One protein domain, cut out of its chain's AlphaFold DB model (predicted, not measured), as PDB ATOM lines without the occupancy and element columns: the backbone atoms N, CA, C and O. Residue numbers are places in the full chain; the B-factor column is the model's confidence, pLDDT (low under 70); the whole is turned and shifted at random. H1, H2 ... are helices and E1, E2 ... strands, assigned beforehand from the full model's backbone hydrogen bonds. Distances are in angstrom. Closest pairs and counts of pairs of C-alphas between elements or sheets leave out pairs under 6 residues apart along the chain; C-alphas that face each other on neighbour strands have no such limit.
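What this domain is: This is residues 2 to 122 of the 122 residues of the protein "Flagellar basal-body rod protein FlgC" of Desulfobacterales bacterium (UniProt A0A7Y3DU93). The model is a long, open two-pronged fork. One prong is the single long helix H3; the other is a thin two-stranded ribbon of E1 and E2 with the small helix H2 at its far tip, and the two prongs run roughly alongside each other with a gap between them. At their common base the short helix H1 packs on the beginning of H3, and the small hairpin of E3 and E4 lies beyond, at the opposite end of the rod from H2. The printed part has 121 residues with three named helices and four named strands, in the order H1, E1, H2, E2, E3, E4, H3; E1 with E2 and E3 with E4 make two antiparallel sheets of two strands, and the class is mixed, helices and strands. It is extended, with a radius of gyration of the C-alphas of 22.8 A and spans of 79 by 23 by 19 A.

How they stand to each other: H1, residues 2 to 6, and H3, residues 86 to 120, touch, H3 with its residues 86 to 93 alone; the closest C-alphas are those of Leu 5 and Glu 89, 6.5 A apart. E1, residues 22 to 28, and E2, residues 50 to 57, are antiparallel neighbours at 153 degrees, with N 23 and O 56 at 2.9 A and N 56 and O 23 at 2.8 A. H2, residues 35 to 43, is apart from H1 and H3. E1 and E2 are apart from H3 too. E3, residues 63 to 66, and E4, residues 78 to 81, form a hairpin at 145 degrees, with N 65 and O 79 at 2.9 A. In H1, H2 and H3 every O i to N i+4 pair is within hydrogen-bond range.

Where its parts are: H1 begins at C-alpha 2 (47.611, 29.011, -4.377). E1 is 19.7 A long from first to last C-alpha, H2 12.8 A and E2 20.2 A. E3 begins at C-alpha 63 (60.679, 43.938, -0.466), and E4 follows after a long link of 11 residues. H3 is 51.3 A long and ends at C-alpha 120 (22.002, -3.463, 11.351).

The domain as a whole: The C-alphas farthest apart are those of Asp 75 and Arg 122, 79.2 A. Residues 40 to 45, of which 40 to 43 belong to H2, and residues 94 to 122, of which 94 to 120 belong to H3, stand free. The printed part has no cut. The link from H1 to E1, 15 residues, is long. The mean pLDDT of the printed part is 78.6; residues 26 to 54 and residue 122 are under 70.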
ATOM      1  N   SER A   2      47.247  28.956  -2.942       77.69
ATOM      2  CA  SER A   2      47.611  29.011  -4.377       77.69
ATOM      3  C   SER A   2      47.697  30.423  -4.975       77.69
ATOM      4  O   SER A   2      48.551  30.676  -5.815       77.69
ATOM      5  N   GLY A   3      46.868  31.362  -4.506       82.44
ATOM      6  CA  GLY A   3      46.922  32.759  -4.950       82.44
ATOM      7  C   GLY A   3      48.219  33.490  -4.580       82.44
ATOM      8  O   GLY A   3      48.719  34.263  -5.390       82.44
ATOM      9  N   ASN A   4      48.800  33.222  -3.404       84.50
ATOM     10  CA  ASN A   4      50.065  33.844  -2.995       84.50
ATOM     11  C   ASN A   4      51.236  33.262  -3.785       84.50
ATOM     12  O   ASN A   4      52.074  34.012  -4.272       84.50
ATOM     13  N   LEU A   5      51.243  31.938  -3.983       82.38
ATOM     14  CA  LEU A   5      52.275  31.272  -4.775       82.38
ATOM     15  C   LEU A   5      52.261  31.739  -6.239       82.38
ATOM     16  O   LEU A   5      53.312  32.015  -6.806       82.38
ATOM     17  N   ALA A   6      51.074  31.888  -6.835       83.12
ATOM     18  CA  ALA A   6      50.926  32.349  -8.215       83.12
ATOM     19  C   ALA A   6      51.380  33.803  -8.421       83.12
ATOM     20  O   ALA A   6      51.813  34.160  -9.512       83.12
ATOM     21  N   ASN A   7      51.289  34.640  -7.384       85.12
ATOM     22  CA  ASN A   7      51.601  36.066  -7.469       85.12
ATOM     23  C   ASN A   7      52.915  36.458  -6.776       85.12
ATOM     24  O   ASN A   7      53.155  37.644  -6.556       85.12
ATOM     25  N   VAL A   8      53.783  35.491  -6.460       83.88
ATOM     26  CA  VAL A   8      55.068  35.733  -5.776       83.88
ATOM     27  C   VAL A   8      56.000  36.666  -6.563       83.88
ATOM     28  O   VAL A   8      56.748  37.438  -5.973       83.88
ATOM     29  N   ASN A   9      55.895  36.661  -7.895       82.88
ATOM     30  CA  ASN A   9      56.679  37.515  -8.794       82.88
ATOM     31  C   ASN A   9      55.862  38.687  -9.375       82.88
ATOM     32  O   ASN A   9      56.318  39.371 -10.290       82.88
ATOM     33  N   THR A  10      54.646  38.929  -8.875       85.62
ATOM     34  CA  THR A  10      53.758  39.961  -9.427       85.62
ATOM     35  C   THR A  10      54.137  41.332  -8.872       85.62
ATOM     36  O   THR A  10      53.710  41.741  -7.793       85.62
ATOM     37  N   THR A  11      54.936  42.062  -9.643       82.62
ATOM     38  CA  THR A  11      55.455  43.406  -9.328       82.62
ATOM     39  C   THR A  11      54.476  44.538  -9.647       82.62
ATOM     40  O   THR A  11      54.633  45.650  -9.145       82.62
ATOM     41  N   ARG A  12      53.431  44.265 -10.440       82.94
ATOM     42  CA  ARG A  12      52.386  45.239 -10.767       82.94
ATOM     43  C   ARG A  12      51.004  44.597 -10.801       82.94
ATOM     44  O   ARG A  12      50.743  43.692 -11.587       82.94
ATOM     45  N   THR A  13      50.102  45.104  -9.969       84.31
ATOM     46  CA  THR A  13      48.678  44.749  -9.975       84.31
ATOM     47  C   THR A  13      47.847  45.794 -10.727       84.31
ATOM     48  O   THR A  13      48.329  46.880 -11.057       84.31
ATOM     49  N   ARG A  14      46.563  45.497 -10.970       77.25
ATOM     50  CA  ARG A  14      45.613  46.425 -11.615       77.25
ATOM     51  C   ARG A  14      45.416  47.733 -10.830       77.25
ATOM     52  O   ARG A  14      45.101  48.747 -11.440       77.25
ATOM     53  N   GLY A  15      45.619  47.709  -9.511       71.69
ATOM     54  CA  GLY A  15      45.555  48.885  -8.633       71.69
ATOM     55  C   GLY A  15      46.881  49.641  -8.488       71.69
ATOM     56  O   GLY A  15      46.928  50.642  -7.782       71.69
ATOM     57  N   GLY A  16      47.948  49.183  -9.150       77.62
ATOM     58  CA  GLY A  16      49.302  49.698  -8.964       77.62
ATOM     59  C   GLY A  16      50.061  48.986  -7.839       77.62
ATOM     60  O   GLY A  16      49.472  48.438  -6.910       77.62
ATOM     61  N   GLY A  17      51.391  48.964  -7.956       81.94
ATOM     62  CA  GLY A  17      52.287  48.326  -6.987       81.94
ATOM     63  C   GLY A  17      52.263  46.786  -6.987       81.94
ATOM     64  O   GLY A  17      51.469  46.174  -7.713       81.94
ATOM     65  N   PRO A  18      53.148  46.157  -6.195       85.88
ATOM     66  CA  PRO A  18      53.287  44.705  -6.125       85.88
ATOM     67  C   PRO A  18      52.112  44.032  -5.415       85.88
ATOM     68  O   PRO A  18      51.387  44.649  -4.632       85.88
ATOM     69  N   TYR A  19      51.932  42.741  -5.687       87.00
ATOM     70  CA  TYR A  19      50.925  41.921  -5.020       87.00
ATOM     71  C   TYR A  19      51.156  41.867  -3.502       87.00
ATOM     72  O   TYR A  19      52.287  41.767  -3.026       87.00
ATOM     73  N   ARG A  20      50.059  41.908  -2.740       85.88
ATOM     74  CA  ARG A  20      50.066  41.763  -1.281       85.88
ATOM     75  C   ARG A  20      49.592  40.375  -0.890       85.88
ATOM     76  O   ARG A  20      48.587  39.894  -1.413       85.88
ATOM     77  N   ARG A  21      50.310  39.748   0.042       86.44
ATOM     78  CA  ARG A  21      49.979  38.424   0.573       86.44
ATOM     79  C   ARG A  21      48.578  38.438   1.191       86.44
ATOM     80  O   ARG A  21      48.221  39.372   1.906       86.44
ATOM     81  N   LYS A  22      47.793  37.399   0.903       85.56
ATOM     82  CA  LYS A  22      46.424  37.223   1.404       85.56
ATOM     83  C   LYS A  22      46.326  35.967   2.249       85.56
ATOM     84  O   LYS A  22      46.721  34.891   1.798       85.56
ATOM     85  N   GLU A  23      45.747  36.089   3.432       80.00
ATOM     86  CA  GLU A  23      45.488  34.976   4.340       80.00
ATOM     87  C   GLU A  23      43.983  34.805   4.558       80.00
ATOM     88  O   GLU A  23      43.251  35.774   4.755       80.00
ATOM     89  N   ALA A  24      43.496  33.567   4.470       77.00
ATOM     90  CA  ALA A  24      42.090  33.254   4.689       77.00
ATOM     91  C   ALA A  24      41.894  32.798   6.135       77.00
ATOM     92  O   ALA A  24      42.450  31.781   6.544       77.00
ATOM     93  N   ILE A  25      41.081  33.535   6.890       74.75
ATOM     94  CA  ILE A  25      40.720  33.178   8.260       74.75
ATOM     95  C   ILE A  25      39.403  32.409   8.213       74.75
ATOM     96  O   ILE A  25      38.361  32.931   7.797       74.75
ATOM     97  N   PHE A  26      39.459  31.156   8.649       69.06
ATOM     98  CA  PHE A  26      38.305  30.279   8.780       69.06
ATOM     99  C   PHE A  26      37.845  30.263  10.237       69.06
ATOM    100  O   PHE A  26      38.668  30.231  11.148       69.06
ATOM    101  N   SER A  27      36.534  30.253  10.464       63.50
ATOM    102  CA  SER A  27      35.968  29.971  11.784       63.50
ATOM    103  C   SER A  27      35.058  28.765  11.674       63.50
ATOM    104  O   SER A  27      34.250  28.655  10.746       63.50
ATOM    105  N   ALA A  28      35.243  27.838  12.612       57.91
ATOM    106  CA  ALA A  28      34.328  26.735  12.810       57.91
ATOM    107  C   ALA A  28      33.047  27.284  13.439       57.91
ATOM    108  O   ALA A  28      33.093  27.971  14.461       57.91
ATOM    109  N   GLU A  29      31.904  26.977  12.833       60.69
ATOM    110  CA  GLU A  29      30.625  27.248  13.472       60.69
ATOM    111  C   GLU A  29      30.526  26.361  14.728       60.69
ATOM    112  O   GLU A  29      30.772  25.152  14.634       60.69
ATOM    113  N   PRO A  30      30.236  26.917  15.918       55.34
ATOM    114  CA  PRO A  30      30.129  26.112  17.124       55.34
ATOM    115  C   PRO A  30      29.028  25.068  16.936       55.34
ATOM    116  O   PRO A  30      27.879  25.401  16.633       55.34
ATOM    117  N   VAL A  31      29.376  23.794  17.139       54.69
ATOM    118  CA  VAL A  31      28.437  22.664  17.098       54.69
ATOM    119  C   VAL A  31      27.586  22.699  18.367       54.69
ATOM    120  O   VAL A  31      27.704  21.865  19.253       54.69
ATOM    121  N   ASN A  32      26.719  23.702  18.480       55.09
ATOM    122  CA  ASN A  32      25.804  23.873  19.606       55.09
ATOM    123  C   ASN A  32      24.500  23.081  19.393       55.09
ATOM    124  O   ASN A  32      23.427  23.453  19.865       55.09
ATOM    125  N   GLN A  33      24.567  22.016  18.591       55.84
ATOM    126  CA  GLN A  33      23.416  21.240  18.154       55.84
ATOM    127  C   GLN A  33      23.533  19.818  18.698       55.84
ATOM    128  O   GLN A  33      24.530  19.140  18.466       55.84
ATOM    129  N   SER A  34      22.498  19.366  19.414       64.44
ATOM    130  CA  SER A  34      22.361  17.968  19.833       64.44
ATOM    131  C   SER A  34      22.587  17.030  18.643       64.44
ATOM    132  O   SER A  34      22.117  17.310  17.536       64.44
ATOM    133  N   PHE A  35      23.257  15.897  18.875       65.81
ATOM    134  CA  PHE A  35      23.490  14.834  17.886       65.81
ATOM    135  C   PHE A  35      22.224  14.482  17.080       65.81
ATOM    136  O   PHE A  35      22.277  14.246  15.874       65.81
ATOM    137  N   HIS A  36      21.060  14.558  17.732       65.12
ATOM    138  CA  HIS A  36      19.761  14.291  17.123       65.12
ATOM    139  C   HIS A  36      19.380  15.281  16.006       65.12
ATOM    140  O   HIS A  36      18.697  14.907  15.050       65.12
ATOM    141  N   LYS A  37      19.826  16.538  16.108       65.56
ATOM    142  CA  LYS A  37      19.595  17.595  15.119       65.56
ATOM    143  C   LYS A  37      20.550  17.462  13.930       65.56
ATOM    144  O   LYS A  37      20.102  17.556  12.796       65.56
ATOM    145  N   ILE A  38      21.804  17.075  14.177       66.75
ATOM    146  CA  ILE A  38      22.802  16.781  13.130       66.75
ATOM    147  C   ILE A  38      22.332  15.637  12.216       66.75
ATOM    148  O   ILE A  38      22.487  15.711  10.997       66.75
ATOM    149  N   LEU A  39      21.727  14.588  12.781       67.38
ATOM    150  CA  LEU A  39      21.135  13.494  11.999       67.38
ATOM    151  C   LEU A  39      19.975  13.974  11.112       67.38
ATOM    152  O   LEU A  39      19.887  13.589   9.946       67.38
ATOM    153  N   LYS A  40      19.115  14.849  11.643       67.12
ATOM    154  CA  LYS A  40      17.972  15.420  10.916       67.12
ATOM    155  C   LYS A  40      18.418  16.377   9.803       67.12
ATOM    156  O   LYS A  40      17.841  16.369   8.717       67.12
ATOM    157  N   ASP A  41      19.473  17.148  10.047       65.50
ATOM    158  CA  ASP A  41      20.045  18.082   9.077       65.50
ATOM    159  C   ASP A  41      20.838  17.351   7.983       65.50
ATOM    160  O   ASP A  41      20.735  17.721   6.815       65.50
ATOM    161  N   ARG A  42      21.507  16.226   8.294       61.81
ATOM    162  CA  ARG A  42      22.047  15.309   7.267       61.81
ATOM    163  C   ARG A  42      20.954  14.747   6.363       61.81
ATOM    164  O   ARG A  42      21.160  14.681   5.156       61.81
ATOM    165  N   GLN A  43      19.792  14.393   6.914       60.53
ATOM    166  CA  GLN A  43      18.637  13.953   6.120       60.53
ATOM    167  C   GLN A  43      18.103  15.071   5.200       60.53
ATOM    168  O   GLN A  43      17.495  14.789   4.171       60.53
ATOM    169  N   ARG A  44      18.370  16.341   5.542       63.28
ATOM    170  CA  ARG A  44      18.081  17.538   4.734       63.28
ATOM    171  C   ARG A  44      19.285  18.067   3.938       63.28
ATOM    172  O   ARG A  44      19.185  19.144   3.355       63.28
ATOM    173  N   ASN A  45      20.403  17.336   3.884       58.91
ATOM    174  CA  ASN A  45      21.640  17.732   3.200       58.91
ATOM    175  C   ASN A  45      22.325  19.018   3.729       58.91
ATOM    176  O   ASN A  45      23.142  19.614   3.029       58.91
ATOM    177  N   GLN A  46      22.037  19.449   4.961       57.06
ATOM    178  CA  GLN A  46      22.670  20.608   5.600       57.06
ATOM    179  C   GLN A  46      23.744  20.135   6.588       57.06
ATOM    180  O   GLN A  46      23.471  19.825   7.743       57.06
ATOM    181  N   LEU A  47      24.988  20.028   6.121       57.03
ATOM    182  CA  LEU A  47      26.137  19.783   6.997       57.03
ATOM    183  C   LEU A  47      26.609  21.111   7.617       57.03
ATOM    184  O   LEU A  47      26.659  22.106   6.890       57.03
ATOM    185  N   PRO A  48      27.005  21.142   8.908       59.16
ATOM    186  CA  PRO A  48      27.708  22.287   9.482       59.16
ATOM    187  C   PRO A  48      28.961  22.571   8.651       59.16
ATOM    188  O   PRO A  48      29.841  21.717   8.520       59.16
ATOM    189  N   GLY A  49      28.990  23.737   8.013       60.03
ATOM    190  CA  GLY A  49      30.035  24.121   7.074       60.03
ATOM    191  C   GLY A  49      31.158  24.903   7.744       60.03
ATOM    192  O   GLY A  49      30.993  25.495   8.808       60.03
ATOM    193  N   VAL A  50      32.312  24.961   7.084       61.53
ATOM    194  CA  VAL A  50      33.355  25.931   7.428       61.53
ATOM    195  C   VAL A  50      32.997  27.252   6.757       61.53
ATOM    196  O   VAL A  50      32.844  27.298   5.535       61.53
ATOM    197  N   LYS A  51      32.875  28.336   7.530       64.00
ATOM    198  CA  LYS A  51      32.642  29.672   6.975       64.00
ATOM    199  C   LYS A  51      33.966  30.426   6.872       64.00
ATOM    200  O   LYS A  51      34.729  30.515   7.836       64.00
ATOM    201  N   VAL A  52      34.230  30.996   5.697       61.25
ATOM    202  CA  VAL A  52      35.310  31.978   5.528       61.25
ATOM    203  C   VAL A  52      34.872  33.252   6.239       61.25
ATOM    204  O   VAL A  52      33.879  33.867   5.851       61.25
ATOM    205  N   VAL A  53      35.579  33.629   7.301       60.97
ATOM    206  CA  VAL A  53      35.229  34.810   8.102       60.97
ATOM    207  C   VAL A  53      35.782  36.071   7.464       60.97
ATOM    208  O   VAL A  53      35.097  37.091   7.423       60.97
ATOM    209  N   ARG A  54      37.022  36.015   6.963       68.50
ATOM    210  CA  ARG A  54      37.682  37.165   6.344       68.50
ATOM    211  C   ARG A  54      38.887  36.740   5.514       68.50
ATOM    212  O   ARG A  54      39.542  35.752   5.831       68.50
ATOM    213  N   ILE A  55      39.196  37.528   4.488       75.19
ATOM    214  CA  ILE A  55      40.503  37.516   3.825       75.19
ATOM    215  C   ILE A  55      41.283  38.698   4.398       75.19
ATOM    216  O   ILE A  55      40.836  39.839   4.282       75.19
ATOM    217  N   TYR A  56      42.398  38.420   5.063       80.81
ATOM    218  CA  TYR A  56      43.305  39.422   5.605       80.81
ATOM    219  C   TYR A  56      44.411  39.708   4.586       80.81
ATOM    220  O   TYR A  56      45.006  38.776   4.044       80.81
ATOM    221  N   GLU A  57      44.654  40.984   4.293       79.75
ATOM    222  CA  GLU A  57      45.775  41.415   3.455       79.75
ATOM    223  C   GLU A  57      46.947  41.821   4.342       79.75
ATOM    224  O   GLU A  57      46.778  42.580   5.299       79.75
ATOM    225  N   ASP A  58      48.137  41.329   4.010       80.31
ATOM    226  CA  ASP A  58      49.347  41.695   4.726       80.31
ATOM    227  C   ASP A  58      49.668  43.190   4.514       80.31
ATOM    228  O   ASP A  58      49.628  43.724   3.396       80.31
ATOM    229  N   GLN A  59      49.957  43.877   5.620       81.19
ATOM    230  CA  GLN A  59      50.317  45.295   5.649       81.19
ATOM    231  C   GLN A  59      51.830  45.516   5.572       81.19
ATOM    232  O   GLN A  59      52.263  46.665   5.473       81.19
ATOM    233  N   ASN A  60      52.624  44.442   5.585       83.56
ATOM    234  CA  ASN A  60      54.069  44.525   5.467       83.56
ATOM    235  C   ASN A  60      54.495  45.264   4.186       83.56
ATOM    236  O   ASN A  60      53.898  45.067   3.118       83.56
ATOM    237  N   PRO A  61      55.538  46.112   4.267       84.19
ATOM    238  CA  PRO A  61      56.044  46.809   3.099       84.19
ATOM    239  C   PRO A  61      56.589  45.808   2.064       84.19
ATOM    240  O   PRO A  61      57.119  44.756   2.439       84.19
ATOM    241  N   PRO A  62      56.483  46.124   0.761       85.38
ATOM    242  CA  PRO A  62      57.124  45.344  -0.290       85.38
ATOM    243  C   PRO A  62      58.639  45.252  -0.098       85.38
ATOM    244  O   PRO A  62      59.275  46.191   0.383       85.38
ATOM    245  N   VAL A  63      59.229  44.139  -0.527       86.69
ATOM    246  CA  VAL A  63      60.679  43.938  -0.466       86.69
ATOM    247  C   VAL A  63      61.317  44.617  -1.670       86.69
ATOM    248  O   VAL A  63      60.983  44.312  -2.813       86.69
ATOM    249  N   MET A  64      62.253  45.535  -1.429       87.69
ATOM    250  CA  MET A  64      63.004  46.181  -2.505       87.69
ATOM    251  C   MET A  64      64.159  45.275  -2.932       87.69
ATOM    252  O   MET A  64      65.084  45.035  -2.159       87.69
ATOM    253  N   LYS A  65      64.117  44.786  -4.170       86.62
ATOM    254  CA  LYS A  65      65.179  43.970  -4.761       86.62
ATOM    255  C   LYS A  65      65.941  44.800  -5.784       86.62
ATOM    256  O   LYS A  65      65.324  45.420  -6.643       86.62
ATOM    257  N   TYR A  66      67.266  44.824  -5.689       88.12
ATOM    258  CA  TYR A  66      68.092  45.469  -6.706       88.12
ATOM    259  C   TYR A  66      68.103  44.607  -7.972       88.12
ATOM    260  O   TYR A  66      68.567  43.468  -7.945       88.12
ATOM    261  N   ASP A  67      67.538  45.145  -9.047       85.12
ATOM    262  CA  ASP A  67      67.481  44.539 -10.372       85.12
ATOM    263  C   ASP A  67      67.341  45.657 -11.425       85.12
ATOM    264  O   ASP A  67      66.228  46.026 -11.809       85.12
ATOM    265  N   PRO A  68      68.465  46.247 -11.871       84.69
ATOM    266  CA  PRO A  68      68.457  47.393 -12.779       84.69
ATOM    267  C   PRO A  68      68.007  47.049 -14.206       84.69
ATOM    268  O   PRO A  68      67.725  47.961 -14.977       84.69
ATOM    269  N   GLN A  69      67.936  45.765 -14.578       86.75
ATOM    270  CA  GLN A  69      67.456  45.326 -15.896       86.75
ATOM    271  C   GLN A  69      65.938  45.090 -15.924       86.75
ATOM    272  O   GLN A  69      65.363  44.836 -16.983       86.75
ATOM    273  N   HIS A  70      65.269  45.171 -14.773       84.94
ATOM    274  CA  HIS A  70      63.852  44.872 -14.671       84.94
ATOM    275  C   HIS A  70      62.979  46.030 -15.205       84.94
ATOM    276  O   HIS A  70      63.168  47.177 -14.794       84.94
ATOM    277  N   PRO A  71      61.927  45.767 -16.011       84.25
ATOM    278  CA  PRO A  71      61.038  46.804 -16.571       84.25
ATOM    279  C   PRO A  71      60.283  47.659 -15.540       84.25
ATOM    280  O   PRO A  71      59.660  48.664 -15.876       84.25
ATOM    281  N   HIS A  72      60.271  47.215 -14.285       82.25
ATOM    282  CA  HIS A  72      59.609  47.882 -13.159       82.25
ATOM    283  C   HIS A  72      60.600  48.374 -12.096       82.25
ATOM    284  O   HIS A  72      60.204  48.610 -10.955       82.25
ATOM    285  N   ALA A  73      61.881  48.486 -12.451       85.69
ATOM    286  CA  ALA A  73      62.877  49.115 -11.601       85.69
ATOM    287  C   ALA A  73      62.644  50.631 -11.527       85.69
ATOM    288  O   ALA A  73      62.236  51.263 -12.500       85.69
ATOM    289  N   ASN A  74      62.886  51.212 -10.357       84.81
ATOM    290  CA  ASN A  74      62.929  52.660 -10.184       84.81
ATOM    291  C   ASN A  74      64.245  53.248 -10.727       84.81
ATOM    292  O   ASN A  74      65.158  52.510 -11.088       84.81
ATOM    293  N   ASP A  75      64.381  54.578 -10.695       84.06
ATOM    294  CA  ASP A  75      65.571  55.308 -11.180       84.06
ATOM    295  C   ASP A  75      66.894  54.873 -10.519       84.06
ATOM    296  O   ASP A  75      67.977  55.155 -11.023       84.06
ATOM    297  N   LYS A  76      66.817  54.181  -9.375       84.81
ATOM    298  CA  LYS A  76      67.963  53.650  -8.625       84.81
ATOM    299  C   LYS A  76      68.233  52.164  -8.910       84.81
ATOM    300  O   LYS A  76      69.108  51.589  -8.271       84.81
ATOM    301  N   GLY A  77      67.484  51.529  -9.815       84.62
ATOM    302  CA  GLY A  77      67.621  50.113 -10.164       84.62
ATOM    303  C   GLY A  77      66.936  49.139  -9.198       84.62
ATOM    304  O   GLY A  77      67.258  47.955  -9.203       84.62
ATOM    305  N   TYR A  78      66.016  49.601  -8.345       87.88
ATOM    306  CA  TYR A  78      65.297  48.745  -7.395       87.88
ATOM    307  C   TYR A  78      63.865  48.457  -7.838       87.88
ATOM    308  O   TYR A  78      63.127  49.357  -8.235       87.88
ATOM    309  N   VAL A  79      63.440  47.211  -7.654       87.94
ATOM    310  CA  VAL A  79      62.094  46.710  -7.934       87.94
ATOM    311  C   VAL A  79      61.375  46.426  -6.623       87.94
ATOM    312  O   VAL A  79      61.912  45.750  -5.746       87.94
ATOM    313  N   ALA A  80      60.140  46.909  -6.499       88.06
ATOM    314  CA  ALA A  80      59.267  46.548  -5.390       88.06
ATOM    315  C   ALA A  80      58.652  45.163  -5.650       88.06
ATOM    316  O   ALA A  80      57.827  45.000  -6.549       88.06
ATOM    317  N   MET A  81      59.059  44.168  -4.866       88.06
ATOM    318  CA  MET A  81      58.578  42.790  -4.941       88.06
ATOM    319  C   MET A  81      57.564  42.501  -3.825       88.06
ATOM    320  O   MET A  81      57.683  43.056  -2.727       88.06
ATOM    321  N   PRO A  82      56.584  41.613  -4.062       88.19
ATOM    322  CA  PRO A  82      55.728  41.083  -3.005       88.19
ATOM    323  C   PRO A  82      56.545  40.535  -1.832       88.19
ATOM    324  O   PRO A  82      57.506  39.792  -2.032       88.19
ATOM    325  N   ASN A  83      56.142  40.855  -0.602       88.06
ATOM    326  CA  ASN A  83      56.725  40.240   0.589       88.06
ATOM    327  C   ASN A  83      56.078  38.867   0.831       88.06
ATOM    328  O   ASN A  83      55.136  38.728   1.610       88.06
ATOM    329  N   ILE A  84      56.518  37.866   0.068       86.25
ATOM    330  CA  ILE A  84      56.019  36.491   0.147       86.25
ATOM    331  C   ILE A  84      57.205  35.548   0.312       86.25
ATOM    332  O   ILE A  84      58.070  35.463  -0.560       86.25
ATOM    333  N   ASN A  85      57.214  34.790   1.408       87.25
ATOM    334  CA  ASN A  85      58.178  33.718   1.606       87.25
ATOM    335  C   ASN A  85      57.694  32.445   0.901       87.25
ATOM    336  O   ASN A  85      56.726  31.805   1.317       87.25
ATOM    337  N   LEU A  86      58.393  32.067  -0.169       85.81
ATOM    338  CA  LEU A  86      58.063  30.888  -0.963       85.81
ATOM    339  C   LEU A  86      58.068  29.601  -0.126       85.81
ATOM    340  O   LEU A  86      57.197  28.754  -0.304       85.81
ATOM    341  N   MET A  87      59.025  29.455   0.795       86.50
ATOM    342  CA  MET A  87      59.145  28.251   1.620       86.50
ATOM    343  C   MET A  87      57.941  28.096   2.550       86.50
ATOM    344  O   MET A  87      57.354  27.019   2.620       86.50
ATOM    345  N   GLU A  88      57.523  29.181   3.201       87.31
ATOM    346  CA  GLU A  88      56.334  29.181   4.057       87.31
ATOM    347  C   GLU A  88      55.059  28.888   3.264       87.31
ATOM    348  O   GLU A  88      54.249  28.063   3.682       87.31
ATOM    349  N   GLU A  89      54.876  29.503   2.092       88.19
ATOM    350  CA  GLU A  89      53.684  29.251   1.273       88.19
ATOM    351  C   GLU A  89      53.643  27.815   0.727       88.19
ATOM    352  O   GLU A  89      52.560  27.233   0.628       88.19
ATOM    353  N   MET A  90      54.794  27.201   0.432       88.00
ATOM    354  CA  MET A  90      54.863  25.782   0.068       88.00
ATOM    355  C   MET A  90      54.498  24.873   1.246       88.00
ATOM    356  O   MET A  90      53.710  23.944   1.075       88.00
ATOM    357  N   VAL A  91      54.997  25.153   2.454       89.62
ATOM    358  CA  VAL A  91      54.619  24.399   3.663       89.62
ATOM    359  C   VAL A  91      53.123  24.539   3.944       89.62
ATOM    360  O   VAL A  91      52.442  23.539   4.176       89.62
ATOM    361  N   ASN A  92      52.580  25.753   3.840       87.06
ATOM    362  CA  ASN A  92      51.149  26.007   3.987       87.06
ATOM    363  C   ASN A  92      50.324  25.256   2.935       87.06
ATOM    364  O   ASN A  92      49.240  24.761   3.244       87.06
ATOM    365  N   MET A  93      50.830  25.128   1.706       87.75
ATOM    366  CA  MET A  93      50.170  24.356   0.654       87.75
ATOM    367  C   MET A  93      50.147  22.870   1.000       87.75
ATOM    368  O   MET A  93      49.088  22.252   0.931       87.75
ATOM    369  N   ILE A  94      51.283  22.308   1.416       88.12
ATOM    370  CA  ILE A  94      51.380  20.900   1.818       88.12
ATOM    371  C   ILE A  94      50.439  20.618   2.994       88.12
ATOM    372  O   ILE A  94      49.711  19.626   2.977       88.12
ATOM    373  N   SER A  95      50.418  21.505   3.991       86.94
ATOM    374  CA  SER A  95      49.528  21.404   5.148       86.94
ATOM    375  C   SER A  95      48.052  21.429   4.734       86.94
ATOM    376  O   SER A  95      47.278  20.564   5.145       86.94
ATOM    377  N   ALA A  96      47.672  22.351   3.843       85.94
ATOM    378  CA  ALA A  96      46.313  22.435   3.316       85.94
ATOM    379  C   ALA A  96      45.906  21.173   2.534       85.94
ATOM    380  O   ALA A  96      44.804  20.660   2.736       85.94
ATOM    381  N   THR A  97      46.790  20.639   1.684       87.88
ATOM    382  CA  THR A  97      46.539  19.403   0.922       87.88
ATOM    383  C   THR A  97      46.351  18.207   1.851       87.88
ATOM    384  O   THR A  97      45.352  17.499   1.741       87.88
ATOM    385  N   ARG A  98      47.247  18.020   2.828       88.94
ATOM    386  CA  ARG A  98      47.136  16.932   3.813       88.94
ATOM    387  C   ARG A  98      45.884  17.060   4.677       88.94
ATOM    388  O   ARG A  98      45.228  16.060   4.953       88.94
ATOM    389  N   GLY A  99      45.524  18.280   5.079       86.75
ATOM    390  CA  GLY A  99      44.283  18.544   5.806       86.75
ATOM    391  C   GLY A  99      43.042  18.168   4.992       86.75
ATOM    392  O   GLY A  99      42.119  17.551   5.521       86.75
ATOM    393  N   TYR A 100      43.031  18.470   3.691       85.31
ATOM    394  CA  TYR A 100      41.951  18.054   2.795       85.31
ATOM    395  C   TYR A 100      41.865  16.527   2.664       85.31
ATOM    396  O   TYR A 100      40.786  15.961   2.830       85.31
ATOM    397  N   GLU A 101      42.990  15.848   2.433       85.19
ATOM    398  CA  GLU A 101      43.048  14.381   2.353       85.19
ATOM    399  C   GLU A 101      42.563  13.709   3.646       85.19
ATOM    400  O   GLU A 101      41.766  12.765   3.604       85.19
ATOM    401  N   ALA A 102      42.987  14.227   4.803       85.19
ATOM    402  CA  ALA A 102      42.550  13.750   6.110       85.19
ATOM    403  C   ALA A 102      41.038  13.937   6.307       85.19
ATOM    404  O   ALA A 102      40.348  12.999   6.710       85.19
ATOM    405  N   ASN A 103      40.497  15.106   5.950       82.94
ATOM    406  CA  ASN A 103      39.066  15.391   6.045       82.94
ATOM    407  C   ASN A 103      38.235  14.487   5.124       82.94
ATOM    408  O   ASN A 103      37.208  13.954   5.543       82.94
ATOM    409  N   VAL A 104      38.684  14.259   3.886       85.81
ATOM    410  CA  VAL A 104      38.023  13.330   2.953       85.81
ATOM    411  C   VAL A 104      38.034  11.904   3.505       85.81
ATOM    412  O   VAL A 104      37.028  11.200   3.416       85.81
ATOM    413  N   THR A 105      39.142  11.480   4.109       88.12
ATOM    414  CA  THR A 105      39.262  10.152   4.723       88.12
ATOM    415  C   THR A 105      38.329  10.005   5.925       88.12
ATOM    416  O   THR A 105      37.594   9.022   6.010       88.12
ATOM    417  N   ALA A 106      38.272  11.007   6.806       83.88
ATOM    418  CA  ALA A 106      37.348  11.026   7.938       83.88
ATOM    419  C   ALA A 106      35.878  10.986   7.484       83.88
ATOM    420  O   ALA A 106      35.069  10.254   8.054       83.88
ATOM    421  N   LEU A 107      35.530  11.716   6.418       81.81
ATOM    422  CA  LEU A 107      34.186  11.691   5.834       81.81
ATOM    423  C   LEU A 107      33.827  10.323   5.247       81.81
ATOM    424  O   LEU A 107      32.694   9.873   5.421       81.81
ATOM    425  N   ARG A 108      34.771   9.642   4.585       83.88
ATOM    426  CA  ARG A 108      34.573   8.269   4.091       83.88
ATOM    427  C   ARG A 108      34.319   7.304   5.244       83.88
ATOM    428  O   ARG A 108      33.296   6.633   5.237       83.88
ATOM    429  N   ALA A 109      35.157   7.335   6.279       85.94
ATOM    430  CA  ALA A 109      34.961   6.510   7.469       85.94
ATOM    431  C   ALA A 109      33.596   6.774   8.132       85.94
ATOM    432  O   ALA A 109      32.875   5.842   8.483       85.94
ATOM    433  N   ALA A 110      33.191   8.043   8.248       82.44
ATOM    434  CA  ALA A 110      31.883   8.412   8.783       82.44
ATOM    435  C   ALA A 110      30.713   7.914   7.915       82.44
ATOM    436  O   ALA A 110      29.674   7.530   8.455       82.44
ATOM    437  N   LYS A 111      30.865   7.920   6.584       81.12
ATOM    438  CA  LYS A 111      29.880   7.369   5.645       81.12
ATOM    439  C   LYS A 111      29.769   5.851   5.793       81.12
ATOM    440  O   LYS A 111      28.654   5.345   5.878       81.12
ATOM    441  N   ASP A 112      30.895   5.151   5.872       87.31
ATOM    442  CA  ASP A 112      30.929   3.690   5.984       87.31
ATOM    443  C   ASP A 112      30.318   3.217   7.309       87.31
ATOM    444  O   ASP A 112      29.521   2.280   7.328       87.31
ATOM    445  N   MET A 113      30.609   3.913   8.414       84.81
ATOM    446  CA  MET A 113      29.961   3.652   9.704       84.81
ATOM    447  C   MET A 113      28.443   3.858   9.638       84.81
ATOM    448  O   MET A 113      27.689   3.032  10.147       84.81
ATOM    449  N   ALA A 114      27.983   4.934   8.992       82.25
ATOM    450  CA  ALA A 114      26.553   5.202   8.842       82.25
ATOM    451  C   ALA A 114      25.848   4.151   7.964       82.25
ATOM    452  O   ALA A 114      24.732   3.748   8.281       82.25
ATOM    453  N   ALA A 115      26.498   3.685   6.893       86.50
ATOM    454  CA  ALA A 115      25.965   2.630   6.031       86.50
ATOM    455  C   ALA A 115      25.811   1.303   6.791       86.50
ATOM    456  O   ALA A 115      24.731   0.719   6.777       86.50
ATOM    457  N   LYS A 116      26.839   0.884   7.540       87.06
ATOM    458  CA  LYS A 116      26.767  -0.322   8.382       87.06
ATOM    459  C   LYS A 116      25.693  -0.221   9.466       87.06
ATOM    460  O   LYS A 116      25.007  -1.196   9.744       87.06
ATOM    461  N   ALA A 117      25.512   0.956  10.064       83.00
ATOM    462  CA  ALA A 117      24.452   1.170  11.047       83.00
ATOM    463  C   ALA A 117      23.044   1.005  10.442       83.00
ATOM    464  O   ALA A 117      22.152   0.497  11.115       83.00
ATOM    465  N   LEU A 118      22.846   1.393   9.176       81.88
ATOM    466  CA  LEU A 118      21.583   1.175   8.459       81.88
ATOM    467  C   LEU A 118      21.343  -0.304   8.123       81.88
ATOM    468  O   LEU A 118      20.195  -0.738   8.153       81.88
ATOM    469  N   GLU A 119      22.392  -1.076   7.832       82.25
ATOM    470  CA  GLU A 119      22.288  -2.528   7.611       82.25
ATOM    471  C   GLU A 119      21.872  -3.280   8.880       82.25
ATOM    472  O   GLU A 119      21.061  -4.193   8.796       82.25
ATOM    473  N   ILE A 120      22.372  -2.870  10.051       78.31
ATOM    474  CA  ILE A 120      22.002  -3.463  11.351       78.31
ATOM    475  C   ILE A 120      20.539  -3.155  11.723       78.31
ATOM    476  O   ILE A 120      19.921  -3.906  12.471       78.31
ATOM    477  N   GLY A 121      19.985  -2.043  11.230       70.00
ATOM    478  CA  GLY A 121      18.604  -1.629  11.496       70.00
ATOM    479  C   GLY A 121      17.536  -2.269  10.596       70.00
ATOM    480  O   GLY A 121      16.367  -1.912  10.744       70.00
ATOM    481  N   ARG A 122      17.915  -3.150   9.658       51.09
ATOM    482  CA  ARG A 122      16.996  -3.986   8.861       51.09
ATOM    483  C   ARG A 122      16.799  -5.348   9.510       51.09
ATOM    484  O   ARG A 122      15.662  -5.850   9.390       51.09
TER     485      ARG A 122